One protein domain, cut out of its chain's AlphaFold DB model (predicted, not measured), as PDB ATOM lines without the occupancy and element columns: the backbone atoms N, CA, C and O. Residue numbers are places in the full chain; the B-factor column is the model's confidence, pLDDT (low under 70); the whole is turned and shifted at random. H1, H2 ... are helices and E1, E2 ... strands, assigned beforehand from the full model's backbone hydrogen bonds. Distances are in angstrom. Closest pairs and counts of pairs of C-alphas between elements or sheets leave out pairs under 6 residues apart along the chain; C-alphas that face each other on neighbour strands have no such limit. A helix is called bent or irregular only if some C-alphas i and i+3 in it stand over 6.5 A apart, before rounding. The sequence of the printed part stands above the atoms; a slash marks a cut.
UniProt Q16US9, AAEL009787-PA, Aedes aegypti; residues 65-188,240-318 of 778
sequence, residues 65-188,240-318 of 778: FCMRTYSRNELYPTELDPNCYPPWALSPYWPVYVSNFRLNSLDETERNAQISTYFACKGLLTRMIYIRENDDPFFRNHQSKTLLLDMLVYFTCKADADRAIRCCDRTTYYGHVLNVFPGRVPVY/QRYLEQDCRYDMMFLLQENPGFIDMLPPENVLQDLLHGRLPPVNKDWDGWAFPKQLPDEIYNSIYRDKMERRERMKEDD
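This is residues 65 to 188 and 240 to 318 of the 778 residues of the protein "AAEL009787-PA" of Aedes aegypti (UniProt Q16US9). In the body, a strongly twisted sheet of four strands has H4 covering E1 and H2 standing up from the sheet, packing mostly on E2, with H1, H3, H5, H6 and long links round about; from this body a long arm sticks out, residues 304 to 318, of which 304 to 316 belong to the last helix, H7. Two long stretches with no named element, residues 76 to 93 and 276 to 296, run at least 15 A from the mean of the C-alphas. The 203 printed residues have seven named helices and four named strands, in the order H1 E1 H2 E2 H3 E3 H4 E4 H5 H6 H7; the class is mixed, and the sheet's order is E2 - E3 - E1 - E4, antiparallel. The whole is compact, with a radius of gyration of the C-alphas of 18.5 A, yet elongated, spanning 65 by 40 by 33 A.

H1, residues 72 to 75, is close to but not clearly touching H6, residues 268 to 275; their closest C-alphas, Arg 72 and Leu 275, are 7.4 A apart. E1, residues 94 to 102, bends by 67 degrees at residue 99. It is antiparallel to E3, residues 148 to 155, with N 96 and O 153 within hydrogen-bond range at 2.8 A, and to E4, residues 179 to 182, with N 97 and O 181 at 2.8 A. H2, residues 108 to 120, stands up from the sheet at 49 degrees; its residues 117 to 120 alone only just touch H6, with 3 pairs of C-alphas within 8 A, the closest Thr 117 and Val 270 at 6.9 A. E2, residues 126 to 130, is antiparallel to E3, with N 130 and O 152 at 2.8 A. H3, residues 137 to 146, only grazes the sheet. H4, residues 158 to 168, lies over E1 at a height over the sheet of 7.9 A and runs along the strands, at 14 degrees to E1 on the local plane; the closest C-alphas of E1 and H4, Trp 94 and Lys 158, are 5.7 A apart. H2 and H4 with the sheet make two layers, helices on one face of a sheet. E1, H2, E2 and E3, H4, E4 are split strand-helix-strand units, each with another strand between its two and a right-handed crossover. H5, residues 245 to 257, only grazes the sheet; it is irregular, with C-alphas 246 and 249 8.0 A apart. H7, residues 297 to 316, only just touches H3, with residues 299 to 303 alone and 3 pairs of C-alphas within 8 A, the closest Lys 145 and Ile 299 at 6.3 A; they run opposite ways at a steep tilt of 50 degrees. Every O i to N i+4 pair is within hydrogen-bond range in H2, H3, H4, H6 and H7, and 7 of 9 are in H5; H1 is too short for such a pair.

H1 begins at C-alpha 72, (45.349, 14.784, 72.031). From first to last C-alpha, E1 measures 22.3 A, H2 17.8 A, E3 21.3 A, H5 19.1 A and H7 28.4 A. H7 ends at C-alpha 316, (31.712, -19.315, 122.714).

The two C-alphas farthest apart, His 276 and Asp 318, are 66.9 A apart. Residues 189 to 239 are not printed, and C-alphas 188 and 240 are 8.1 A apart across the cut. The links H1 to E1 and H6 to H7 are long. The mean pLDDT of the printed part is 91.7; residues 65 to 66, 134 to 135 and 318 are under 70.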
ATOM      1  N   PHE A  65      60.888  19.306  87.524       67.50
ATOM      2  CA  PHE A  65      59.954  18.433  86.812       67.50
ATOM      3  C   PHE A  65      59.809  18.924  85.370       67.50
ATOM      4  O   PHE A  65      59.180  19.957  85.121       67.50
ATOM      5  N   CYS A  66      60.444  18.222  84.426       67.56
ATOM      6  CA  CYS A  66      60.416  18.617  83.029       67.56
ATOM      7  C   CYS A  66      58.997  18.374  82.524       67.56
ATOM      8  O   CYS A  66      58.587  17.232  82.305       67.56
ATOM      9  N   MET A  67      58.227  19.452  82.398       79.06
ATOM     10  CA  MET A  67      56.867  19.376  81.893       79.06
ATOM     11  C   MET A  67      56.893  19.020  80.414       79.06
ATOM     12  O   MET A  67      57.419  19.765  79.587       79.06
ATOM     13  N   ARG A  68      56.290  17.879  80.086       89.56
ATOM     14  CA  ARG A  68      55.951  17.524  78.716       89.56
ATOM     15  C   ARG A  68      54.595  18.133  78.378       89.56
ATOM     16  O   ARG A  68      53.629  17.927  79.109       89.56
ATOM     17  N   THR A  69      54.516  18.845  77.261       92.62
ATOM     18  CA  THR A  69      53.231  19.227  76.668       92.62
ATOM     19  C   THR A  69      52.643  18.013  75.966       92.62
ATOM     20  O   THR A  69      53.292  17.448  75.085       92.62
ATOM     21  N   TYR A  70      51.432  17.623  76.352       96.12
ATOM     22  CA  TYR A  70      50.738  16.499  75.736       96.12
ATOM     23  C   TYR A  70      49.874  16.951  74.560       96.12
ATOM     24  O   TYR A  70      49.206  17.983  74.619       96.12
ATOM     25  N   SER A  71      49.822  16.148  73.504       95.94
ATOM     26  CA  SER A  71      48.847  16.312  72.426       95.94
ATOM     27  C   SER A  71      47.671  15.351  72.596       95.94
ATOM     28  O   SER A  71      47.795  14.277  73.183       95.94
ATOM     29  N   ARG A  72      46.512  15.691  72.021       94.50
ATOM     30  CA  ARG A  72      45.349  14.784  72.031       94.50
ATOM     31  C   ARG A  72      45.625  13.446  71.343       94.50
ATOM     32  O   ARG A  72      45.038  12.446  71.735       94.50
ATOM     33  N   ASN A  73      46.522  13.417  70.358       94.50
ATOM     34  CA  ASN A  73      46.880  12.185  69.653       94.50
ATOM     35  C   ASN A  73      47.677  11.228  70.552       94.50
ATOM     36  O   ASN A  73      47.553  10.017  70.418       94.50
ATOM     37  N   GLU A  74      48.440  11.756  71.512       93.94
ATOM     38  CA  GLU A  74      49.203  10.940  72.464       93.94
ATOM     39  C   GLU A  74      48.312  10.229  73.483       93.94
ATOM     40  O   GLU A  74      48.773   9.294  74.125       93.94
ATOM     41  N   LEU A  75      47.035  10.608  73.620       92.50
ATOM     42  CA  LEU A  75      46.077   9.859  74.440       92.50
ATOM     43  C   LEU A  75      45.836   8.442  73.903       92.50
ATOM     44  O   LEU A  75      45.408   7.570  74.657       92.50
ATOM     45  N   TYR A  76      46.107   8.212  72.621       95.00
ATOM     46  CA  TYR A  76      45.882   6.947  71.934       95.00
ATOM     47  C   TYR A  76      47.172   6.533  71.215       95.00
ATOM     48  O   TYR A  76      47.257   6.640  69.988       95.00
ATOM     49  N   PRO A  77      48.209   6.119  71.969       95.12
ATOM     50  CA  PRO A  77      49.467   5.690  71.385       95.12
ATOM     51  C   PRO A  77      49.241   4.515  70.434       95.12
ATOM     52  O   PRO A  77      48.402   3.643  70.663       95.12
ATOM     53  N   THR A  78      50.006   4.512  69.349       93.50
ATOM     54  CA  THR A  78      50.000   3.460  68.323       93.50
ATOM     55  C   THR A  78      51.300   2.660  68.313       93.50
ATOM     56  O   THR A  78      51.333   1.555  67.775       93.50
ATOM     57  N   GLU A  79      52.357   3.192  68.928       94.00
ATOM     58  CA  GLU A  79      53.640   2.514  69.086       94.00
ATOM     59  C   GLU A  79      53.496   1.347  70.065       94.00
ATOM     60  O   GLU A  79      53.162   1.543  71.231       94.00
ATOM     61  N   LEU A  80      53.732   0.129  69.578       94.00
ATOM     62  CA  LEU A  80      53.623  -1.094  70.367       94.00
ATOM     63  C   LEU A  80      54.881  -1.305  71.212       94.00
ATOM     64  O   LEU A  80      55.994  -1.158  70.709       94.00
ATOM     65  N   ASP A  81      54.714  -1.734  72.464       92.44
ATOM     66  CA  ASP A  81      55.837  -2.242  73.254       92.44
ATOM     67  C   ASP A  81      56.386  -3.525  72.597       92.44
ATOM     68  O   ASP A  81      55.652  -4.519  72.506       92.44
ATOM     69  N   PRO A  82      57.665  -3.552  72.166       90.25
ATOM     70  CA  PRO A  82      58.267  -4.727  71.539       90.25
ATOM     71  C   PRO A  82      58.296  -5.955  72.463       90.25
ATOM     72  O   PRO A  82      58.367  -7.082  71.980       90.25
ATOM     73  N   ASN A  83      58.188  -5.766  73.783       86.31
ATOM     74  CA  ASN A  83      58.137  -6.861  74.753       86.31
ATOM     75  C   ASN A  83      56.752  -7.527  74.837       86.31
ATOM     76  O   ASN A  83      56.599  -8.568  75.479       86.31
ATOM     77  N   CYS A  84      55.722  -6.954  74.209       86.25
ATOM     78  CA  CYS A  84      54.388  -7.538  74.158       86.25
ATOM     79  C   CYS A  84      54.212  -8.423  72.918       86.25
ATOM     80  O   CYS A  84      53.640  -7.991  71.917       86.25
ATOM     81  N   TYR A  85      54.632  -9.688  73.006       73.56
ATOM     82  CA  TYR A  85      54.380 -10.686  71.962       73.56
ATOM     83  C   TYR A  85      53.482 -11.840  72.464       73.56
ATOM     84  O   TYR A  85      53.803 -12.463  73.478       73.56
ATOM     85  N   PRO A  86      52.351 -12.155  71.793       83.56
ATOM     86  CA  PRO A  86      51.765 -11.413  70.677       83.56
ATOM     87  C   PRO A  86      51.181 -10.063  71.139       83.56
ATOM     88  O   PRO A  86      50.697  -9.986  72.283       83.56
ATOM     89  N   PRO A  87      51.173  -9.037  70.261       84.69
ATOM     90  CA  PRO A  87      50.523  -7.764  70.542       84.69
ATOM     91  C   PRO A  87      49.061  -7.959  70.942       84.69
ATOM     92  O   PRO A  87      48.364  -8.842  70.440       84.69
ATOM     93  N   TRP A  88      48.586  -7.134  71.867       91.56
ATOM     94  CA  TRP A  88      47.205  -7.133  72.331       91.56
ATOM     95  C   TRP A  88      46.735  -5.703  72.608       91.56
ATOM     96  O   TRP A  88      47.494  -4.749  72.454       91.56
ATOM     97  N   ALA A  89      45.470  -5.537  72.993       92.38
ATOM     98  CA  ALA A  89      44.821  -4.225  73.067       92.38
ATOM     99  C   ALA A  89      45.564  -3.183  73.931       92.38
ATOM    100  O   ALA A  89      45.471  -1.993  73.644       92.38
ATOM    101  N   LEU A  90      46.309  -3.611  74.961       95.50
ATOM    102  CA  LEU A  90      47.070  -2.711  75.838       95.50
ATOM    103  C   LEU A  90      48.566  -2.605  75.491       95.50
ATOM    104  O   LEU A  90      49.291  -1.861  76.149       95.50
ATOM    105  N   SER A  91      49.035  -3.292  74.445       95.44
ATOM    106  CA  SER A  91      50.429  -3.220  73.981       95.44
ATOM    107  C   SER A  91      50.940  -1.813  73.657       95.44
ATOM    108  O   SER A  91      52.127  -1.591  73.885       95.44
ATOM    109  N   PRO A  92      50.118  -0.856  73.175       97.06
ATOM    110  CA  PRO A  92      50.587   0.514  72.968       97.06
ATOM    111  C   PRO A  92      50.818   1.332  74.249       97.06
ATOM    112  O   PRO A  92      51.384   2.422  74.209       97.06
ATOM    113  N   TYR A  93      50.348   0.844  75.396       97.25
ATOM    114  CA  TYR A  93      50.432   1.549  76.671       97.25
ATOM    115  C   TYR A  93      51.521   0.948  77.551       97.25
ATOM    116  O   TYR A  93      51.907  -0.203  77.372       97.25
ATOM    117  N   TRP A  94      51.997   1.712  78.530       97.81
ATOM    118  CA  TRP A  94      53.121   1.335  79.385       97.81
ATOM    119  C   TRP A  94      52.668   1.264  80.847       97.81
ATOM    120  O   TRP A  94      52.492   2.312  81.476       97.81
ATOM    121  N   PRO A  95      52.416   0.060  81.395       98.12
ATOM    122  CA  PRO A  95      51.932  -0.092  82.757       98.12
ATOM    123  C   PRO A  95      53.052   0.097  83.779       98.12
ATOM    124  O   PRO A  95      54.170  -0.394  83.617       98.12
ATOM    125  N   VAL A  96      52.694   0.719  84.894       98.62
ATOM    126  CA  VAL A  96      53.494   0.857  86.110       98.62
ATOM    127  C   VAL A  96      52.691   0.275  87.263       98.62
ATOM    128  O   VAL A  96      51.526   0.616  87.459       98.62
ATOM    129  N   TYR A  97      53.307  -0.617  88.024       98.62
ATOM    130  CA  TYR A  97      52.736  -1.149  89.247       98.62
ATOM    131  C   TYR A  97      52.943  -0.160  90.392       98.62
ATOM    132  O   TYR A  97      54.060   0.295  90.629       98.62
ATOM    133  N   VAL A  98      51.875   0.135  91.124       98.31
ATOM    134  CA  VAL A  98      51.880   1.036  92.277       98.31
ATOM    135  C   VAL A  98      51.277   0.292  93.458       98.31
ATOM    136  O   VAL A  98      50.162  -0.213  93.337       98.31
ATOM    137  N   SER A  99      51.981   0.235  94.588       96.31
ATOM    138  CA  SER A  99      51.463  -0.319  95.847       96.31
ATOM    139  C   SER A  99      51.434   0.706  96.972       96.31
ATOM    140  O   SER A  99      52.102   1.742  96.915       96.31
ATOM    141  N   ASN A 100      50.657   0.387  98.013       95.06
ATOM    142  CA  ASN A 100      50.422   1.233  99.189       95.06
ATOM    143  C   ASN A 100      49.761   2.585  98.872       95.06
ATOM    144  O   ASN A 100      49.923   3.547  99.625       95.06
ATOM    145  N   PHE A 101      48.997   2.680  97.783       97.25
ATOM    146  CA  PHE A 101      48.316   3.925  97.438       97.25
ATOM    147  C   PHE A 101      47.044   4.100  98.282       97.25
ATOM    148  O   PHE A 101      46.118   3.291  98.195       97.25
ATOM    149  N   ARG A 102      46.996   5.148  99.114       96.06
ATOM    150  CA  ARG A 102      45.920   5.402 100.090       96.06
ATOM    151  C   ARG A 102      44.731   6.146  99.475       96.06
ATOM    152  O   ARG A 102      44.812   7.333  99.178       96.06
ATOM    153  N   LEU A 103      43.577   5.499  99.363       95.50
ATOM    154  CA  LEU A 103      42.382   6.100  98.763       95.50
ATOM    155  C   LEU A 103      41.477   6.829  99.740       95.50
ATOM    156  O   LEU A 103      41.167   6.314 100.800       95.50
ATOM    157  N   ASN A 104      40.912   7.962  99.350       93.06
ATOM    158  CA  ASN A 104      39.871   8.596 100.158       93.06
ATOM    159  C   ASN A 104      38.522   7.862 100.040       93.06
ATOM    160  O   ASN A 104      37.753   7.851 100.997       93.06
ATOM    161  N   SER A 105      38.266   7.219  98.899       92.31
ATOM    162  CA  SER A 105      37.008   6.547  98.575       92.31
ATOM    163  C   SER A 105      37.251   5.329  97.682       92.31
ATOM    164  O   SER A 105      38.198   5.314  96.897       92.31
ATOM    165  N   LEU A 106      36.404   4.301  97.810       89.62
ATOM    166  CA  LEU A 106      36.398   3.134  96.913       89.62
ATOM    167  C   LEU A 106      35.509   3.341  95.681       89.62
ATOM    168  O   LEU A 106      35.502   2.473  94.809       89.62
ATOM    169  N   ASP A 107      34.759   4.447  95.613       94.00
ATOM    170  CA  ASP A 107      34.009   4.795  94.409       94.00
ATOM    171  C   ASP A 107      34.968   4.897  93.222       94.00
ATOM    172  O   ASP A 107      35.985   5.584  93.294       94.00
ATOM    173  N   GLU A 108      34.660   4.191  92.135       93.19
ATOM    174  CA  GLU A 108      35.551   4.073  90.983       93.19
ATOM    175  C   GLU A 108      35.898   5.437  90.373       93.19
ATOM    176  O   GLU A 108      37.051   5.668  90.011       93.19
ATOM    177  N   THR A 109      34.933   6.357  90.306       94.56
ATOM    178  CA  THR A 109      35.134   7.677  89.695       94.56
ATOM    179  C   THR A 109      36.039   8.534  90.570       94.56
ATOM    180  O   THR A 109      37.030   9.082  90.086       94.56
ATOM    181  N   GLU A 110      35.741   8.613  91.869       95.81
ATOM    182  CA  GLU A 110      36.535   9.389  92.831       95.81
ATOM    183  C   GLU A 110      37.948   8.824  92.981       95.81
ATOM    184  O   GLU A 110      38.930   9.569  92.961       95.81
ATOM    185  N   ARG A 111      38.062   7.496  93.066       95.56
ATOM    186  CA  ARG A 111      39.329   6.771  93.125       95.56
ATOM    187  C   ARG A 111      40.191   7.059  91.903       95.56
ATOM    188  O   ARG A 111      41.351   7.444  92.049       95.56
ATOM    189  N   ASN A 112      39.650   6.861  90.701       96.50
ATOM    190  CA  ASN A 112      40.415   7.029  89.467       96.50
ATOM    191  C   ASN A 112      40.814   8.501  89.273       96.50
ATOM    192  O   ASN A 112      41.939   8.781  88.850       96.50
ATOM    193  N   ALA A 113      39.945   9.444  89.657       97.00
ATOM    194  CA  ALA A 113      40.263  10.868  89.684       97.00
ATOM    195  C   ALA A 113      41.401  11.183  90.667       97.00
ATOM    196  O   ALA A 113      42.339  11.886  90.294       97.00
ATOM    197  N   GLN A 114      41.366  10.638  91.887       97.38
ATOM    198  CA  GLN A 114      42.408  10.824  92.900       97.38
ATOM    199  C   GLN A 114      43.772  10.321  92.405       97.38
ATOM    200  O   GLN A 114      44.761  11.053  92.468       97.38
ATOM    201  N   ILE A 115      43.822   9.096  91.875       97.88
ATOM    202  CA  ILE A 115      45.050   8.484  91.349       97.88
ATOM    203  C   ILE A 115      45.599   9.315  90.187       97.88
ATOM    204  O   ILE A 115      46.773   9.687  90.189       97.88
ATOM    205  N   SER A 116      44.744   9.668  89.226       97.69
ATOM    206  CA  SER A 116      45.162  10.454  88.063       97.69
ATOM    207  C   SER A 116      45.666  11.843  88.462       97.69
ATOM    208  O   SER A 116      46.662  12.321  87.929       97.69
ATOM    209  N   THR A 117      45.026  12.474  89.449       97.31
ATOM    210  CA  THR A 117      45.422  13.786  89.989       97.31
ATOM    211  C   THR A 117      46.797  13.731  90.658       97.31
ATOM    212  O   THR A 117      47.601  14.647  90.474       97.31
ATOM    213  N   TYR A 118      47.103  12.651  91.388       97.62
ATOM    214  CA  TYR A 118      48.425  12.451  91.985       97.62
ATOM    215  C   TYR A 118      49.527  12.399  90.918       97.62
ATOM    216  O   TYR A 118      50.508  13.134  91.016       97.62
ATOM    217  N   PHE A 119      49.364  11.600  89.861       97.62
ATOM    218  CA  PHE A 119      50.363  11.532  88.788       97.62
ATOM    219  C   PHE A 119      50.433  12.835  87.979       97.62
ATOM    220  O   PHE A 119      51.524  13.332  87.688       97.62
ATOM    221  N   ALA A 120      49.293  13.465  87.708       96.56
ATOM    222  CA  ALA A 120      49.249  14.733  86.995       96.56
ATOM    223  C   ALA A 120      49.981  15.863  87.737       96.56
ATOM    224  O   ALA A 120      50.614  16.705  87.101       96.56
ATOM    225  N   CYS A 121      49.999  15.848  89.077       95.69
ATOM    226  CA  CYS A 121      50.763  16.812  89.878       95.69
ATOM    227  C   CYS A 121      52.287  16.721  89.683       95.69
ATOM    228  O   CYS A 121      53.013  17.647  90.053       95.69
ATOM    229  N   LYS A 122      52.755  15.607  89.107       95.62
ATOM    230  CA  LYS A 122      54.142  15.335  88.713       95.62
ATOM    231  C   LYS A 122      54.361  15.517  87.201       95.62
ATOM    232  O   LYS A 122      55.411  15.145  86.685       95.62
ATOM    233  N   GLY A 123      53.375  16.063  86.482       95.75
ATOM    234  CA  GLY A 123      53.426  16.240  85.029       95.75
ATOM    235  C   GLY A 123      53.334  14.920  84.260       95.75
ATOM    236  O   GLY A 123      53.987  14.767  83.227       95.75
ATOM    237  N   LEU A 124      52.596  13.940  84.790       96.69
ATOM    238  CA  LEU A 124      52.419  12.622  84.184       96.69
ATOM    239  C   LEU A 124      50.953  12.395  83.813       96.69
ATOM    240  O   LEU A 124      50.067  12.487  84.664       96.69
ATOM    241  N   LEU A 125      50.705  12.064  82.547       96.50
ATOM    242  CA  LEU A 125      49.372  11.765  82.038       96.50
ATOM    243  C   LEU A 125      49.049  10.274  82.173       96.50
ATOM    244  O   LEU A 125      49.598   9.436  81.459       96.50
ATOM    245  N   THR A 126      48.128   9.945  83.077       96.88
ATOM    246  CA  THR A 126      47.609   8.583  83.243       96.88
ATOM    247  C   THR A 126      46.468   8.318  82.274       96.88
ATOM    248  O   THR A 126      45.589   9.164  82.106       96.88
ATOM    249  N   ARG A 127      46.448   7.124  81.675       95.56
ATOM    250  CA  ARG A 127      45.408   6.724  80.723       95.56
ATOM    251  C   ARG A 127      44.441   5.688  81.264       95.56
ATOM    252  O   ARG A 127      43.253   5.797  81.037       95.56
ATOM    253  N   MET A 128      44.932   4.660  81.937       95.69
ATOM    254  CA  MET A 128      44.073   3.614  82.489       95.69
ATOM    255  C   MET A 128      44.579   3.236  83.865       95.69
ATOM    256  O   MET A 128      45.780   3.284  84.134       95.69
ATOM    257  N   ILE A 129      43.653   2.845  84.728       97.44
ATOM    258  CA  ILE A 129      43.950   2.366  86.070       97.44
ATOM    259  C   ILE A 129      43.253   1.024  86.209       97.44
ATOM    260  O   ILE A 129      42.027   0.948  86.225       97.44
ATOM    261  N   TYR A 130      44.044  -0.036  86.297       96.88
ATOM    262  CA  TYR A 130      43.551  -1.379  86.546       96.88
ATOM    263  C   TYR A 130      43.822  -1.773  87.995       96.88
ATOM    264  O   TYR A 130      44.950  -1.661  88.481       96.88
ATOM    265  N   ILE A 131      42.790  -2.270  88.672       94.88
ATOM    266  CA  ILE A 131      42.869  -2.758  90.047       94.88
ATOM    267  C   ILE A 131      42.348  -4.188  90.055       94.88
ATOM    268  O   ILE A 131      41.227  -4.454  89.631       94.88
ATOM    269  N   ARG A 132      43.184  -5.117  90.512       90.81
ATOM    270  CA  ARG A 132      42.861  -6.543  90.519       90.81
ATOM    271  C   ARG A 132      41.911  -6.883  91.673       90.81
ATOM    272  O   ARG A 132      42.319  -6.838  92.829       90.81
ATOM    273  N   GLU A 133      40.672  -7.267  91.364       82.75
ATOM    274  CA  GLU A 133      39.635  -7.551  92.377       82.75
ATOM    275  C   GLU A 133      39.417  -9.051  92.689       82.75
ATOM    276  O   GLU A 133      38.791  -9.377  93.704       82.75
ATOM    277  N   ASN A 134      39.900  -9.972  91.841       63.47
ATOM    278  CA  ASN A 134      39.288 -11.307  91.713       63.47
ATOM    279  C   ASN A 134      39.987 -12.497  92.390       63.47
ATOM    280  O   ASN A 134      39.323 -13.515  92.585       63.47
ATOM    281  N   ASP A 135      41.264 -12.423  92.772       63.03
ATOM    282  CA  ASP A 135      42.000 -13.669  93.059       63.03
ATOM    283  C   ASP A 135      42.095 -14.068  94.527       63.03
ATOM    284  O   ASP A 135      42.236 -15.254  94.824       63.03
ATOM    285  N   ASP A 136      41.964 -13.121  95.457       72.44
ATOM    286  CA  ASP A 136      42.070 -13.437  96.878       72.44
ATOM    287  C   ASP A 136      41.048 -12.654  97.720       72.44
ATOM    288  O   ASP A 136      41.177 -11.431  97.891       72.44
ATOM    289  N   PRO A 137      40.035 -13.341  98.291       75.56
ATOM    290  CA  PRO A 137      39.104 -12.744  99.242       75.56
ATOM    291  C   PRO A 137      39.810 -12.039 100.403       75.56
ATOM    292  O   PRO A 137      39.286 -11.041 100.905       75.56
ATOM    293  N   PHE A 138      40.984 -12.527 100.820       76.31
ATOM    294  CA  PHE A 138      41.792 -11.908 101.859       76.31
ATOM    295  C   PHE A 138      42.272 -10.526 101.426       76.31
ATOM    296  O   PHE A 138      42.025  -9.551 102.137       76.31
ATOM    297  N   PHE A 139      42.893 -10.410 100.249       77.12
ATOM    298  CA  PHE A 139      43.408  -9.124  99.780       77.12
ATOM    299  C   PHE A 139      42.297  -8.135  99.477       77.12
ATOM    300  O   PHE A 139      42.414  -6.975  99.865       77.12
ATOM    301  N   ARG A 140      41.184  -8.585  98.893       81.88
ATOM    302  CA  ARG A 140      40.015  -7.721  98.695       81.88
ATOM    303  C   ARG A 140      39.493  -7.175 100.026       81.88
ATOM    304  O   ARG A 140      39.197  -5.990 100.143       81.88
ATOM    305  N   ASN A 141      39.419  -8.027 101.049       82.25
ATOM    306  CA  ASN A 141      39.013  -7.612 102.390       82.25
ATOM    307  C   ASN A 141      40.020  -6.619 102.996       82.25
ATOM    308  O   ASN A 141      39.624  -5.567 103.491       82.25
ATOM    309  N   HIS A 142      41.318  -6.909 102.896       83.94
ATOM    310  CA  HIS A 142      42.386  -6.027 103.362       83.94
ATOM    311  C   HIS A 142      42.336  -4.652 102.685       83.94
ATOM    312  O   HIS A 142      42.345  -3.637 103.376       83.94
ATOM    313  N   GLN A 143      42.218  -4.602 101.358       86.62
ATOM    314  CA  GLN A 143      42.099  -3.368 100.582       86.62
ATOM    315  C   GLN A 143      40.852  -2.568 100.976       86.62
ATOM    316  O   GLN A 143      40.932  -1.359 101.172       86.62
ATOM    317  N   SER A 144      39.714  -3.237 101.188       86.50
ATOM    318  CA  SER A 144      38.484  -2.565 101.626       86.50
ATOM    319  C   SER A 144      38.572  -1.986 103.045       86.50
ATOM    320  O   SER A 144      37.932  -0.982 103.343       86.50
ATOM    321  N   LYS A 145      39.385  -2.601 103.913       86.81
ATOM    322  CA  LYS A 145      39.568  -2.203 105.315       86.81
ATOM    323  C   LYS A 145      40.658  -1.156 105.507       86.81
ATOM    324  O   LYS A 145      40.535  -0.287 106.356       86.81
ATOM    325  N   THR A 146      41.737  -1.240 104.741       88.06
ATOM    326  CA  THR A 146      42.875  -0.319 104.863       88.06
ATOM    327  C   THR A 146      42.790   0.850 103.895       88.06
ATOM    328  O   THR A 146      43.474   1.851 104.093       88.06
ATOM    329  N   LEU A 147      41.969   0.724 102.842       93.06
ATOM    330  CA  LEU A 147      41.936   1.637 101.701       93.06
ATOM    331  C   LEU A 147      43.326   1.846 101.067       93.06
ATOM    332  O   LEU A 147      43.575   2.881 100.447       93.06
ATOM    333  N   LEU A 148      44.236   0.885 101.244       94.19
ATOM    334  CA  LEU A 148      45.524   0.819 100.566       94.19
ATOM    335  C   LEU A 148      45.381  -0.116  99.380       94.19
ATOM    336  O   LEU A 148      45.028  -1.281  99.558       94.19
ATOM    337  N   LEU A 149      45.641   0.392  98.180       93.88
ATOM    338  CA  LEU A 149      45.514  -0.381  96.955       93.88
ATOM    339  C   LEU A 149      46.853  -0.655  96.289       93.88
ATOM    340  O   LEU A 149      47.796   0.137  96.362       93.88
ATOM    341  N   ASP A 150      46.839  -1.774  95.569       95.25
ATOM    342  CA  ASP A 150      47.828  -2.119  94.566       95.25
ATOM    343  C   ASP A 150      47.141  -2.026  93.205       95.25
ATOM    344  O   ASP A 150      46.029  -2.547  93.053       95.25
ATOM    345  N   MET A 151      47.781  -1.399  92.225       97.25
ATOM    346  CA  MET A 151      47.194  -1.106  90.914       97.25
ATOM    347  C   MET A 151      48.238  -1.123  89.796       97.25
ATOM    348  O   MET A 151      49.429  -0.935  90.043       97.25
ATOM    349  N   LEU A 152      47.776  -1.304  88.558       98.31
ATOM    350  CA  LEU A 152      48.534  -0.997  87.347       98.31
ATOM    351  C   LEU A 152      48.025   0.325  86.770       98.31
ATOM    352  O   LEU A 152      46.850   0.447  86.421       98.31
ATOM    353  N   VAL A 153      48.918   1.302  86.658       98.44
ATOM    354  CA  VAL A 153      48.656   2.610  86.058       98.44
ATOM    355  C   VAL A 153      49.326   2.654  84.694       98.44
ATOM    356  O   VAL A 153      50.533   2.462  84.584       98.44
ATOM    357  N   TYR A 154      48.543   2.881  83.648       98.19
ATOM    358  CA  TYR A 154      49.015   2.877  82.271       98.19
ATOM    359  C   TYR A 154      49.339   4.288  81.802       98.19
ATOM    360  O   TYR A 154      48.493   5.184  81.875       98.19
ATOM    361  N   PHE A 155      50.540   4.450  81.261       97.88
ATOM    362  CA  PHE A 155      51.008   5.670  80.616       97.88
ATOM    363  C   PHE A 155      51.006   5.516  79.098       97.88
ATOM    364  O   PHE A 155      51.011   4.407  78.558       97.88
ATOM    365  N   THR A 156      50.995   6.644  78.397       96.00
ATOM    366  CA  THR A 156      50.917   6.687  76.932       96.00
ATOM    367  C   THR A 156      52.253   6.404  76.248       96.00
ATOM    368  O   THR A 156      52.290   6.169  75.047       96.00
ATOM    369  N   CYS A 157      53.363   6.414  76.988       96.06
ATOM    370  CA  CYS A 157      54.683   6.098  76.455       96.06
ATOM    371  C   CYS A 157      55.629   5.586  77.550       96.06
ATOM    372  O   CYS A 157      55.419   5.827  78.744       96.06
ATOM    373  N   LYS A 158      56.725   4.950  77.121       96.81
ATOM    374  CA  LYS A 158      57.767   4.426  78.009       96.81
ATOM    375  C   LYS A 158      58.413   5.510  78.871       96.81
ATOM    376  O   LYS A 158      58.571   5.325  80.070       96.81
ATOM    377  N   ALA A 159      58.730   6.663  78.280       96.50
ATOM    378  CA  ALA A 159      59.421   7.749  78.979       96.50
ATOM    379  C   ALA A 159      58.636   8.286  80.190       96.50
ATOM    380  O   ALA A 159      59.233   8.663  81.199       96.50
ATOM    381  N   ASP A 160      57.303   8.306  80.107       96.81
ATOM    382  CA  ASP A 160      56.445   8.720  81.216       96.81
ATOM    383  C   ASP A 160      56.332   7.627  82.281       96.81
ATOM    384  O   ASP A 160      56.393   7.942  83.466       96.81
ATOM    385  N   ALA A 161      56.244   6.352  81.883       97.69
ATOM    386  CA  ALA A 161      56.290   5.233  82.822       97.69
ATOM    387  C   ALA A 161      57.615   5.209  83.609       97.69
ATOM    388  O   ALA A 161      57.605   5.123  84.838       97.69
ATOM    389  N   ASP A 162      58.748   5.386  82.925       96.81
ATOM    390  CA  ASP A 162      60.071   5.454  83.552       96.81
ATOM    391  C   ASP A 162      60.191   6.676  84.479       96.81
ATOM    392  O   ASP A 162      60.763   6.584  85.568       96.81
ATOM    393  N   ARG A 163      59.631   7.828  84.078       96.62
ATOM    394  CA  ARG A 163      59.581   9.030  84.924       96.62
ATOM    395  C   ARG A 163      58.722   8.795  86.165       96.62
ATOM    396  O   ARG A 163      59.166   9.152  87.249       96.62
ATOM    397  N   ALA A 164      57.560   8.155  86.029       97.56
ATOM    398  CA  ALA A 164      56.688   7.801  87.147       97.56
ATOM    399  C   ALA A 164      57.403   6.914  88.171       97.56
ATOM    400  O   ALA A 164      57.319   7.178  89.367       97.56
ATOM    401  N   ILE A 165      58.147   5.904  87.710       97.81
ATOM    402  CA  ILE A 165      58.956   5.044  88.581       97.81
ATOM    403  C   ILE A 165      59.985   5.886  89.341       97.81
ATOM    404  O   ILE A 165      59.995   5.867  90.568       97.81
ATOM    405  N   ARG A 166      60.788   6.701  88.642       95.69
ATOM    406  CA  ARG A 166      61.837   7.511  89.284       95.69
ATOM    407  C   ARG A 166      61.303   8.548  90.271       95.69
ATOM    408  O   ARG A 166      61.905   8.746  91.317       95.69
ATOM    409  N   CYS A 167      60.219   9.248  89.934       95.00
ATOM    410  CA  CYS A 167      59.762  10.385  90.733       95.00
ATOM    411  C   CYS A 167      58.730  10.033  91.807       95.00
ATOM    412  O   CYS A 167      58.445  10.883  92.653       95.00
ATOM    413  N   CYS A 168      58.123   8.843  91.744       96.75
ATOM    414  CA  CYS A 168      57.085   8.432  92.686       96.75
ATOM    415  C   CYS A 168      57.503   7.253  93.578       96.75
ATOM    416  O   CYS A 168      56.919   7.115  94.657       96.75
ATOM    417  N   ASP A 169      58.484   6.426  93.190       97.00
ATOM    418  CA  ASP A 169      58.964   5.347  94.064       97.00
ATOM    419  C   ASP A 169      59.536   5.916  95.367       97.00
ATOM    420  O   ASP A 169      60.194   6.956  95.379       97.00
ATOM    421  N   ARG A 170      59.223   5.259  96.487       94.88
ATOM    422  CA  ARG A 170      59.601   5.662  97.854       94.88
ATOM    423  C   ARG A 170      59.123   7.040  98.312       94.88
ATOM    424  O   ARG A 170      59.455   7.449  99.424       94.88
ATOM    425  N   THR A 171      58.290   7.729  97.536       95.19
ATOM    426  CA  THR A 171      57.654   8.969  97.994       95.19
ATOM    427  C   THR A 171      56.563   8.687  99.024       95.19
ATOM    428  O   THR A 171      55.968   7.606  99.052       95.19
ATOM    429  N   THR A 172      56.298   9.660  99.893       94.62
ATOM    430  CA  THR A 172      55.208   9.577 100.865       94.62
ATOM    431  C   THR A 172      53.909  10.120 100.271       94.62
ATOM    432  O   THR A 172      53.883  11.162  99.621       94.62
ATOM    433  N   TYR A 173      52.809   9.410 100.503       96.25
ATOM    434  CA  TYR A 173      51.462   9.802 100.110       96.25
ATOM    435  C   TYR A 173      50.513   9.540 101.278       96.25
ATOM    436  O   TYR A 173      50.298   8.387 101.660       96.25
ATOM    437  N   TYR A 174      50.000  10.606 101.903       96.00
ATOM    438  CA  TYR A 174      49.233  10.511 103.152       96.00
ATOM    439  C   TYR A 174      49.976   9.713 104.243       96.00
ATOM    440  O   TYR A 174      49.385   8.907 104.959       96.00
ATOM    441  N   GLY A 175      51.300   9.886 104.324       93.31
ATOM    442  CA  GLY A 175      52.171   9.210 105.293       93.31
ATOM    443  C   GLY A 175      52.514   7.757 104.947       93.31
ATOM    444  O   GLY A 175      53.280   7.124 105.669       93.31
ATOM    445  N   HIS A 176      51.994   7.222 103.839       93.38
ATOM    446  CA  HIS A 176      52.351   5.897 103.334       93.38
ATOM    447  C   HIS A 176      53.475   5.996 102.307       93.38
ATOM    448  O   HIS A 176      53.416   6.822 101.403       93.38
ATOM    449  N   VAL A 177      54.487   5.135 102.425       95.12
ATOM    450  CA  VAL A 177      55.562   5.037 101.429       95.12
ATOM    451  C   VAL A 177      55.053   4.229 100.239       95.12
ATOM    452  O   VAL A 177      54.737   3.040 100.378       95.12
ATOM    453  N   LEU A 178      54.971   4.882  99.082       96.69
ATOM    454  CA  LEU A 178      54.607   4.240  97.827       96.69
ATOM    455  C   LEU A 178      55.750   3.357  97.338       96.69
ATOM    456  O   LEU A 178      56.923   3.700  97.500       96.69
ATOM    457  N   ASN A 179      55.400   2.237  96.705       97.19
ATOM    458  CA  ASN A 179      56.358   1.502  95.886       97.19
ATOM    459  C   ASN A 179      55.877   1.504  94.440       97.19
ATOM    460  O   ASN A 179      54.734   1.126  94.166       97.19
ATOM    461  N   VAL A 180      56.743   1.942  93.533       98.12
ATOM    462  CA  VAL A 180      56.419   2.158  92.125       98.12
ATOM    463  C   VAL A 180      57.423   1.391  91.272       98.12
ATOM    464  O   VAL A 180      58.614   1.673  91.281       98.12
ATOM    465  N   PHE A 181      56.938   0.389  90.544       98.38
ATOM    466  CA  PHE A 181      57.758  -0.554  89.778       98.38
ATOM    467  C   PHE A 181      57.226  -0.705  88.344       98.38
ATOM    468  O   PHE A 181      56.063  -0.394  88.089       98.38
ATOM    469  N   PRO A 182      58.011  -1.242  87.394       98.31
ATOM    470  CA  PRO A 182      57.497  -1.609  86.073       98.31
ATOM    471  C   PRO A 182      56.268  -2.531  86.162       98.31
ATOM    472  O   PRO A 182      56.206  -3.407  87.015       98.31
ATOM    473  N   GLY A 183      55.272  -2.378  85.289       97.56
ATOM    474  CA  GLY A 183      54.074  -3.234  85.302       97.56
ATOM    475  C   GLY A 183      54.244  -4.575  84.574       97.56
ATOM    476  O   GLY A 183      53.484  -5.511  84.821       97.56
ATOM    477  N   ARG A 184      55.240  -4.673  83.683       96.19
ATOM    478  CA  ARG A 184      55.530  -5.863  82.854       96.19
ATOM    479  C   ARG A 184      56.715  -6.682  83.345       96.19
ATOM    480  O   ARG A 184      56.715  -7.900  83.207       96.19
ATOM    481  N   VAL A 185      57.716  -6.017  83.913       96.06
ATOM    482  CA  VAL A 185      58.984  -6.640  84.303       96.06
ATOM    483  C   VAL A 185      58.974  -6.902  85.810       96.06
ATOM    484  O   VAL A 185      58.762  -5.959  86.579       96.06
ATOM    485  N   PRO A 186      59.179  -8.149  86.271       97.00
ATOM    486  CA  PRO A 186      59.252  -8.438  87.696       97.00
ATOM    487  C   PRO A 186      60.489  -7.788  88.323       97.00
ATOM    488  O   PRO A 186      61.597  -7.905  87.806       97.00
ATOM    489  N   VAL A 187      60.302  -7.158  89.479       96.69
ATOM    490  CA  VAL A 187      61.381  -6.673  90.343       96.69
ATOM    491  C   VAL A 187      61.418  -7.559  91.578       96.69
ATOM    492  O   VAL A 187      60.388  -7.760  92.222       96.69
ATOM    493  N   TYR A 188      62.588  -8.080  91.930       95.31
ATOM    494  CA  TYR A 188      62.751  -8.997  93.057       95.31
ATOM    495  C   TYR A 188      63.389  -8.306  94.263       95.31
ATOM    496  O   TYR A 188      64.129  -7.330  94.131       95.31
ATOM    497  N   GLN A 240      56.352  -6.772  93.320       95.75
ATOM    498  CA  GLN A 240      54.978  -6.614  92.837       95.75
ATOM    499  C   GLN A 240      54.115  -7.826  93.200       95.75
ATOM    500  O   GLN A 240      54.512  -8.974  92.975       95.75
ATOM    501  N   ARG A 241      52.882  -7.588  93.659       92.56
ATOM    502  CA  ARG A 241      51.906  -8.674  93.838       92.56
ATOM    503  C   ARG A 241      51.472  -9.293  92.522       92.56
ATOM    504  O   ARG A 241      51.321 -10.508  92.447       92.56
ATOM    505  N   TYR A 242      51.307  -8.474  91.491       95.12
ATOM    506  CA  TYR A 242      50.903  -8.914  90.166       95.12
ATOM    507  C   TYR A 242      51.522  -8.039  89.081       95.12
ATOM    508  O   TYR A 242      51.786  -6.858  89.296       95.12
ATOM    509  N   LEU A 243      51.752  -8.645  87.923       96.62
ATOM    510  CA  LEU A 243      52.143  -7.981  86.683       96.62
ATOM    511  C   LEU A 243      50.952  -7.916  85.724       96.62
ATOM    512  O   LEU A 243      49.937  -8.590  85.920       96.62
ATOM    513  N   GLU A 244      51.098  -7.148  84.647       96.06
ATOM    514  CA  GLU A 244      50.115  -7.093  83.562       96.06
ATOM    515  C   GLU A 244      49.817  -8.495  83.003       96.06
ATOM    516  O   GLU A 244      48.655  -8.866  82.847       96.06
ATOM    517  N   GLN A 245      50.855  -9.312  82.794       94.81
ATOM    518  CA  GLN A 245      50.715 -10.680  82.291       94.81
ATOM    519  C   GLN A 245      49.881 -11.571  83.229       94.81
ATOM    520  O   GLN A 245      49.107 -12.402  82.751       94.81
ATOM    521  N   ASP A 246      49.975 -11.362  84.548       94.19
ATOM    522  CA  ASP A 246      49.208 -12.124  85.544       94.19
ATOM    523  C   ASP A 246      47.708 -11.797  85.492       94.19
ATOM    524  O   ASP A 246      46.890 -12.591  85.954       94.19
ATOM    525  N   CYS A 247      47.355 -10.626  84.949       94.06
ATOM    526  CA  CYS A 247      45.992 -10.094  84.906       94.06
ATOM    527  C   CYS A 247      45.456  -9.977  83.470       94.06
ATOM    528  O   CYS A 247      44.378  -9.425  83.252       94.06
ATOM    529  N   ARG A 248      46.200 -10.470  82.471       93.00
ATOM    530  CA  ARG A 248      45.906 -10.269  81.044       93.00
ATOM    531  C   ARG A 248      44.496 -10.721  80.670       93.00
ATOM    532  O   ARG A 248      43.796  -9.999  79.972       93.00
ATOM    533  N   TYR A 249      44.068 -11.887  81.152       90.56
ATOM    534  CA  TYR A 249      42.728 -12.410  80.865       90.56
ATOM    535  C   TYR A 249      41.628 -11.566  81.506       90.56
ATOM    536  O   TYR A 249      40.660 -11.233  80.830       90.56
ATOM    537  N   ASP A 250      41.802 -11.165  82.765       91.81
ATOM    538  CA  ASP A 250      40.844 -10.306  83.466       91.81
ATOM    539  C   ASP A 250      40.699  -8.957  82.762       91.81
ATOM    540  O   ASP A 250      39.588  -8.469  82.572       91.81
ATOM    541  N   MET A 251      41.814  -8.383  82.308       94.12
ATOM    542  CA  MET A 251      41.807  -7.152  81.524       94.12
ATOM    543  C   MET A 251      41.167  -7.346  80.152       94.12
ATOM    544  O   MET A 251      40.403  -6.491  79.725       94.12
ATOM    545  N   MET A 252      41.402  -8.469  79.469       92.31
ATOM    546  CA  MET A 252      40.707  -8.775  78.214       92.31
ATOM    547  C   MET A 252      39.189  -8.867  78.408       92.31
ATOM    548  O   MET A 252      38.450  -8.312  77.597       92.31
ATOM    549  N   PHE A 253      38.717  -9.516  79.476       91.56
ATOM    550  CA  PHE A 253      37.289  -9.548  79.800       91.56
ATOM    551  C   PHE A 253      36.757  -8.156  80.138       91.56
ATOM    552  O   PHE A 253      35.730  -7.756  79.599       91.56
ATOM    553  N   LEU A 254      37.484  -7.384  80.950       92.81
ATOM    554  CA  LEU A 254      37.113  -6.012  81.292       92.81
ATOM    555  C   LEU A 254      36.985  -5.129  80.047       92.81
ATOM    556  O   LEU A 254      36.030  -4.372  79.931       92.81
ATOM    557  N   LEU A 255      37.904  -5.263  79.091       93.19
ATOM    558  CA  LEU A 255      37.871  -4.546  77.816       93.19
ATOM    559  C   LEU A 255      36.672  -4.936  76.945       93.19
ATOM    560  O   LEU A 255      36.101  -4.086  76.265       93.19
ATOM    561  N   GLN A 256      36.282  -6.211  76.964       91.50
ATOM    562  CA  GLN A 256      35.105  -6.696  76.241       91.50
ATOM    563  C   GLN A 256      33.796  -6.224  76.887       91.50
ATOM    564  O   GLN A 256      32.856  -5.862  76.179       91.50
ATOM    565  N   GLU A 257      33.722  -6.236  78.218       93.88
ATOM    566  CA  GLU A 257      32.530  -5.848  78.976       93.88
ATOM    567  C   GLU A 257      32.362  -4.327  79.069       93.88
ATOM    568  O   GLU A 257      31.239  -3.820  79.002       93.88
ATOM    569  N   ASN A 258      33.470  -3.598  79.188       93.25
ATOM    570  CA  ASN A 258      33.527  -2.151  79.312       93.25
ATOM    571  C   ASN A 258      34.584  -1.563  78.357       93.25
ATOM    572  O   ASN A 258      35.696  -1.244  78.782       93.25
ATOM    573  N   PRO A 259      34.238  -1.336  77.075       90.06
ATOM    574  CA  PRO A 259      35.137  -0.685  76.118       90.06
ATOM    575  C   PRO A 259      35.606   0.704  76.580       90.06
ATOM    576  O   PRO A 259      36.722   1.115  76.274       90.06
ATOM    577  N   GLY A 260      34.782   1.389  77.385       91.69
ATOM    578  CA  GLY A 260      35.111   2.680  77.989       91.69
ATOM    579  C   GLY A 260      36.252   2.623  79.007       91.69
ATOM    580  O   GLY A 260      36.765   3.669  79.389       91.69
ATOM    581  N   PHE A 261      36.700   1.427  79.413       92.50
ATOM    582  CA  PHE A 261      37.918   1.260  80.203       92.50
ATOM    583  C   PHE A 261      39.137   1.845  79.482       92.50
ATOM    584  O   PHE A 261      39.927   2.545  80.114       92.50
ATOM    585  N   ILE A 262      39.254   1.626  78.160       92.25
ATOM    586  CA  ILE A 262      40.328   2.246  77.375       92.25
ATOM    587  C   ILE A 262      40.172   3.751  77.387       92.25
ATOM    588  O   ILE A 262      41.188   4.411  77.415       92.25
ATOM    589  N   ASP A 263      38.958   4.298  77.429       92.12
ATOM    590  CA  ASP A 263      38.646   5.733  77.368       92.12
ATOM    591  C   ASP A 263      38.671   6.467  78.717       92.12
ATOM    592  O   ASP A 263      38.213   7.603  78.821       92.12
ATOM    593  N   MET A 264      39.269   5.866  79.748       93.38
ATOM    594  CA  MET A 264      39.465   6.531  81.035       93.38
ATOM    595  C   MET A 264      40.369   7.772  80.903       93.38
ATOM    596  O   MET A 264      41.487   7.713  80.399       93.38
ATOM    597  N   LEU A 265      39.904   8.927  81.368       93.38
ATOM    598  CA  LEU A 265      40.678  10.169  81.334       93.38
ATOM    599  C   LEU A 265      40.784  10.766  82.741       93.38
ATOM    600  O   LEU A 265      39.874  10.572  83.555       93.38
ATOM    601  N   PRO A 266      41.871  11.503  83.045       94.44
ATOM    602  CA  PRO A 266      41.906  12.346  84.231       94.44
ATOM    603  C   PRO A 266      40.750  13.360  84.209       94.44
ATOM    604  O   PRO A 266      40.196  13.638  83.141       94.44
ATOM    605  N   PRO A 267      40.405  13.965  85.362       96.50
ATOM    606  CA  PRO A 267      39.436  15.055  85.408       96.50
ATOM    607  C   PRO A 267      39.745  16.132  84.362       96.50
ATOM    608  O   PRO A 267      40.906  16.491  84.171       96.50
ATOM    609  N   GLU A 268      38.720  16.662  83.693       96.62
ATOM    610  CA  GLU A 268      38.891  17.535  82.520       96.62
ATOM    611  C   GLU A 268      39.798  18.744  82.798       96.62
ATOM    612  O   GLU A 268      40.651  19.087  81.988       96.62
ATOM    613  N   ASN A 269      39.682  19.359  83.976       96.38
ATOM    614  CA  ASN A 269      40.548  20.466  84.388       96.38
ATOM    615  C   ASN A 269      42.028  20.054  84.475       96.38
ATOM    616  O   ASN A 269      42.903  20.794  84.036       96.38
ATOM    617  N   VAL A 270      42.299  18.856  84.998       96.31
ATOM    618  CA  VAL A 270      43.643  18.276  85.098       96.31
ATOM    619  C   VAL A 270      44.180  17.941  83.705       96.31
ATOM    620  O   VAL A 270      45.328  18.254  83.394       96.31
ATOM    621  N   LEU A 271      43.340  17.351  82.849       96.56
ATOM    622  CA  LEU A 271      43.693  17.021  81.470       96.56
ATOM    623  C   LEU A 271      44.057  18.272  80.668       96.56
ATOM    624  O   LEU A 271      45.090  18.292  80.003       96.56
ATOM    625  N   GLN A 272      43.232  19.319  80.741       97.50
ATOM    626  CA  GLN A 272      43.472  20.559  80.008       97.50
ATOM    627  C   GLN A 272      44.805  21.185  80.402       97.50
ATOM    628  O   GLN A 272      45.558  21.580  79.519       97.50
ATOM    629  N   ASP A 273      45.152  21.242  81.686       96.88
ATOM    630  CA  ASP A 273      46.441  21.804  82.089       96.88
ATOM    631  C   ASP A 273      47.627  21.005  81.537       96.88
ATOM    632  O   ASP A 273      48.537  21.608  80.965       96.88
ATOM    633  N   LEU A 274      47.570  19.669  81.570       96.31
ATOM    634  CA  LEU A 274      48.600  18.818  80.962       96.31
ATOM    635  C   LEU A 274      48.707  19.015  79.437       96.31
ATOM    636  O   LEU A 274      49.816  19.071  78.900       96.31
ATOM    637  N   LEU A 275      47.580  19.180  78.736       96.50
ATOM    638  CA  LEU A 275      47.562  19.474  77.294       96.50
ATOM    639  C   LEU A 275      48.156  20.853  76.961       96.50
ATOM    640  O   LEU A 275      48.740  21.036  75.898       96.50
ATOM    641  N   HIS A 276      48.047  21.823  77.871       96.38
ATOM    642  CA  HIS A 276      48.670  23.143  77.729       96.38
ATOM    643  C   HIS A 276      50.122  23.182  78.241       96.38
ATOM    644  O   HIS A 276      50.721  24.257  78.274       96.38
ATOM    645  N   GLY A 277      50.689  22.042  78.658       94.88
ATOM    646  CA  GLY A 277      52.041  21.971  79.218       94.88
ATOM    647  C   GLY A 277      52.171  22.688  80.565       94.88
ATOM    648  O   GLY A 277      53.213  23.273  80.854       94.88
ATOM    649  N   ARG A 278      51.103  22.698  81.371       95.44
ATOM    650  CA  ARG A 278      51.050  23.294  82.713       95.44
ATOM    651  C   ARG A 278      50.864  22.210  83.770       95.44
ATOM    652  O   ARG A 278      50.152  21.234  83.552       95.44
ATOM    653  N   LEU A 279      51.459  22.411  84.947       94.88
ATOM    654  CA  LEU A 279      51.165  21.581  86.111       94.88
ATOM    655  C   LEU A 279      49.767  21.948  86.621       94.88
ATOM    656  O   LEU A 279      49.543  23.120  86.940       94.88
ATOM    657  N   PRO A 280      48.844  20.982  86.733       95.25
ATOM    658  CA  PRO A 280      47.518  21.258  87.255       95.25
ATOM    659  C   PRO A 280      47.598  21.772  88.705       95.25
ATOM    660  O   PRO A 280      48.382  21.237  89.502       95.25
ATOM    661  N   PRO A 281      46.792  22.779  89.089       94.62
ATOM    662  CA  PRO A 281      46.740  23.292  90.451       94.62
ATOM    663  C   PRO A 281      45.965  22.308  91.334       94.62
ATOM    664  O   PRO A 281      44.769  22.459  91.577       94.62
ATOM    665  N   VAL A 282      46.644  21.256  91.788       93.75
ATOM    666  CA  VAL A 282      46.056  20.238  92.664       93.75
ATOM    667  C   VAL A 282      46.354  20.554  94.123       93.75
ATOM    668  O   VAL A 282      47.444  21.015  94.466       93.75
ATOM    669  N   ASN A 283      45.393  20.274  95.000       92.31
ATOM    670  CA  ASN A 283      45.632  20.316  96.435       92.31
ATOM    671  C   ASN A 283      46.546  19.146  96.820       92.31
ATOM    672  O   ASN A 283      46.123  18.003  96.712       92.31
ATOM    673  N   LYS A 284      47.774  19.426  97.263       94.19
ATOM    674  CA  LYS A 284      48.754  18.415  97.694       94.19
ATOM    675  C   LYS A 284      48.640  18.127  99.189       94.19
ATOM    676  O   LYS A 284      49.644  18.029  99.886       94.19
ATOM    677  N   ASP A 285      47.416  18.010  99.694       94.06
ATOM    678  CA  ASP A 285      47.161  17.762 101.118       94.06
ATOM    679  C   ASP A 285      47.714  16.416 101.600       94.06
ATOM    680  O   ASP A 285      47.744  16.182 102.799       94.06
ATOM    681  N   TRP A 286      48.138  15.539 100.689       93.88
ATOM    682  CA  TRP A 286      48.822  14.279 100.967       93.88
ATOM    683  C   TRP A 286      50.324  14.416 101.234       93.88
ATOM    684  O   TRP A 286      50.911  13.474 101.774       93.88
ATOM    685  N   ASP A 287      50.943  15.541 100.869       92.25
ATOM    686  CA  ASP A 287      52.356  15.813 101.139       92.25
ATOM    687  C   ASP A 287      52.537  16.260 102.605       92.25
ATOM    688  O   ASP A 287      51.638  16.827 103.224       92.25
ATOM    689  N   GLY A 288      53.710  15.997 103.188       89.50
ATOM    690  CA  GLY A 288      54.062  16.486 104.532       89.50
ATOM    691  C   GLY A 288      53.455  15.715 105.713       89.50
ATOM    692  O   GLY A 288      53.617  16.126 106.861       89.50
ATOM    693  N   TRP A 289      52.790  14.586 105.470       90.94
ATOM    694  CA  TRP A 289      52.312  13.708 106.539       90.94
ATOM    695  C   TRP A 289      53.477  12.955 107.188       90.94
ATOM    696  O   TRP A 289      54.099  12.101 106.556       90.94
ATOM    697  N   ALA A 290      53.736  13.240 108.467       85.69
ATOM    698  CA  ALA A 290      54.729  12.521 109.270       85.69
ATOM    699  C   ALA A 290      54.277  11.099 109.653       85.69
ATOM    700  O   ALA A 290      55.108  10.234 109.918       85.69
ATOM    701  N   PHE A 291      52.962  10.862 109.673       87.62
ATOM    702  CA  PHE A 291      52.347   9.594 110.058       87.62
ATOM    703  C   PHE A 291      51.275   9.185 109.046       87.62
ATOM    704  O   PHE A 291      50.673  10.065 108.424       87.62
ATOM    705  N   PRO A 292      51.005   7.878 108.887       90.25
ATOM    706  CA  PRO A 292      49.917   7.389 108.050       90.25
ATOM    707  C   PRO A 292      48.574   8.053 108.371       90.25
ATOM    708  O   PRO A 292      48.170   8.157 109.533       90.25
ATOM    709  N   LYS A 293      47.857   8.490 107.333       91.31
ATOM    710  CA  LYS A 293      46.518   9.065 107.477       91.31
ATOM    711  C   LYS A 293      45.574   8.040 108.091       91.31
ATOM    712  O   LYS A 293      45.414   6.932 107.574       91.31
ATOM    713  N   GLN A 294      44.900   8.457 109.160       89.94
ATOM    714  CA  GLN A 294      43.928   7.624 109.858       89.94
ATOM    715  C   GLN A 294      42.807   7.155 108.914       89.94
ATOM    716  O   GLN A 294      42.494   7.773 107.888       89.94
ATOM    717  N   LEU A 295      42.234   5.999 109.236       87.88
ATOM    718  CA  LEU A 295      41.081   5.473 108.513       87.88
ATOM    719  C   LEU A 295      39.842   6.333 108.804       87.88
ATOM    720  O   LEU A 295      39.745   6.871 109.904       87.88
ATOM    721  N   PRO A 296      38.886   6.437 107.862       89.69
ATOM    722  CA  PRO A 296      37.579   7.002 108.165       89.69
ATOM    723  C   PRO A 296      36.939   6.253 109.336       89.69
ATOM    724  O   PRO A 296      37.044   5.021 109.413       89.69
ATOM    725  N   ASP A 297      36.261   6.985 110.219       90.19
ATOM    726  CA  ASP A 297      35.651   6.432 111.430       90.19
ATOM    727  C   ASP A 297      34.700   5.275 111.110       90.19
ATOM    728  O   ASP A 297      34.641   4.298 111.853       90.19
ATOM    729  N   GLU A 298      33.982   5.318 109.984       90.19
ATOM    730  CA  GLU A 298      33.072   4.246 109.578       90.19
ATOM    731  C   GLU A 298      33.810   2.921 109.355       90.19
ATOM    732  O   GLU A 298      33.351   1.861 109.793       90.19
ATOM    733  N   ILE A 299      34.972   2.979 108.702       85.50
ATOM    734  CA  ILE A 299      35.795   1.804 108.405       85.50
ATOM    735  C   ILE A 299      36.491   1.327 109.675       85.50
ATOM    736  O   ILE A 299      36.455   0.132 109.974       85.50
ATOM    737  N   TYR A 300      37.055   2.250 110.456       87.44
ATOM    738  CA  TYR A 300      37.662   1.933 111.746       87.44
ATOM    739  C   TYR A 300      36.663   1.226 112.674       87.44
ATOM    740  O   TYR A 300      36.945   0.144 113.192       87.44
ATOM    741  N   ASN A 301      35.448   1.768 112.799       89.56
ATOM    742  CA  ASN A 301      34.374   1.186 113.599       89.56
ATOM    743  C   ASN A 301      33.906  -0.172 113.056       89.56
ATOM    744  O   ASN A 301      33.578  -1.060 113.843       89.56
ATOM    745  N   SER A 302      33.888  -0.368 111.732       85.81
ATOM    746  CA  SER A 302      33.579  -1.670 111.126       85.81
ATOM    747  C   SER A 302      34.644  -2.717 111.452       85.81
ATOM    748  O   SER A 302      34.301  -3.840 111.813       85.81
ATOM    749  N   ILE A 303      35.929  -2.365 111.358       81.06
ATOM    750  CA  ILE A 303      37.039  -3.258 111.720       81.06
ATOM    751  C   ILE A 303      36.971  -3.601 113.207       81.06
ATOM    752  O   ILE A 303      37.105  -4.766 113.580       81.06
ATOM    753  N   TYR A 304      36.722  -2.597 114.051       85.19
ATOM    754  CA  TYR A 304      36.582  -2.779 115.488       85.19
ATOM    755  C   TYR A 304      35.412  -3.711 115.832       85.19
ATOM    756  O   TYR A 304      35.571  -4.623 116.639       85.19
ATOM    757  N   ARG A 305      34.256  -3.547 115.176       88.31
ATOM    758  CA  ARG A 305      33.095  -4.428 115.362       88.31
ATOM    759  C   ARG A 305      33.391  -5.867 114.944       88.31
ATOM    760  O   ARG A 305      33.168  -6.766 115.745       88.31
ATOM    761  N   ASP A 306      33.963  -6.078 113.758       81.19
ATOM    762  CA  ASP A 306      34.367  -7.411 113.286       81.19
ATOM    763  C   ASP A 306      35.318  -8.095 114.281       81.19
ATOM    764  O   ASP A 306      35.233  -9.304 114.515       81.19
ATOM    765  N   LYS A 307      36.237  -7.319 114.868       80.38
ATOM    766  CA  LYS A 307      37.184  -7.789 115.881       80.38
ATOM    767  C   LYS A 307      36.479  -8.190 117.175       80.38
ATOM    768  O   LYS A 307      36.809  -9.231 117.741       80.38
ATOM    769  N   MET A 308      35.500  -7.406 117.624       87.56
ATOM    770  CA  MET A 308      34.692  -7.736 118.800       87.56
ATOM    771  C   MET A 308      33.833  -8.985 118.567       87.56
ATOM    772  O   MET A 308      33.885  -9.896 119.385       87.56
ATOM    773  N   GLU A 309      33.161  -9.103 117.420       86.75
ATOM    774  CA  GLU A 309      32.368 -10.293 117.070       86.75
ATOM    775  C   GLU A 309      33.224 -11.565 116.970       86.75
ATOM    776  O   GLU A 309      32.792 -12.646 117.362       86.75
ATOM    777  N   ARG A 310      34.456 -11.471 116.446       76.19
ATOM    778  CA  ARG A 310      35.396 -12.608 116.449       76.19
ATOM    779  C   ARG A 310      35.783 -13.011 117.863       76.19
ATOM    780  O   ARG A 310      35.778 -14.199 118.153       76.19
ATOM    781  N   ARG A 311      36.086 -12.040 118.731       77.88
ATOM    782  CA  ARG A 311      36.395 -12.302 120.143       77.88
ATOM    783  C   ARG A 311      35.218 -12.943 120.874       77.88
ATOM    784  O   ARG A 311      35.444 -13.796 121.718       77.88
ATOM    785  N   GLU A 312      33.990 -12.546 120.565       85.12
ATOM    786  CA  GLU A 312      32.787 -13.165 121.129       85.12
ATOM    787  C   GLU A 312      32.612 -14.606 120.636       85.12
ATOM    788  O   GLU A 312      32.488 -15.499 121.465       85.12
ATOM    789  N   ARG A 313      32.741 -14.863 119.324       79.38
ATOM    790  CA  ARG A 313      32.713 -16.233 118.772       79.38
ATOM    791  C   ARG A 313      33.791 -17.139 119.372       79.38
ATOM    792  O   ARG A 313      33.520 -18.290 119.670       79.38
ATOM    793  N   MET A 314      34.998 -16.612 119.575       70.06
ATOM    794  CA  MET A 314      36.100 -17.363 120.187       70.06
ATOM    795  C   MET A 314      35.823 -17.734 121.648       70.06
ATOM    796  O   MET A 314      36.196 -18.822 122.064       70.06
ATOM    797  N   LYS A 315      35.146 -16.864 122.410       80.00
ATOM    798  CA  LYS A 315      34.707 -17.170 123.784       80.00
ATOM    799  C   LYS A 315      33.590 -18.213 123.824       80.00
ATOM    800  O   LYS A 315      33.462 -18.942 124.794       80.00
ATOM    801  N   GLU A 316      32.749 -18.279 122.797       81.12
ATOM    802  CA  GLU A 316      31.712 -19.315 122.714       81.12
ATOM    803  C   GLU A 316      32.305 -20.706 122.412       81.12
ATOM    804  O   GLU A 316      31.730 -21.716 122.815       81.12
ATOM    805  N   ASP A 317      33.486 -20.762 121.785       75.06
ATOM    806  CA  ASP A 317      34.224 -21.983 121.425       75.06
ATOM    807  C   ASP A 317      35.211 -22.474 122.518       75.06
ATOM    808  O   ASP A 317      36.120 -23.253 122.213       75.06
ATOM    809  N   ASP A 318      34.997 -22.089 123.790       52.09
ATOM    810  CA  ASP A 318      35.785 -22.306 125.039       52.09
ATOM    811  C   ASP A 318      36.328 -23.741 125.329       52.09
ATOM    812  O   ASP A 318      36.912 -24.014 126.379       52.09
TER     813      ASP A 318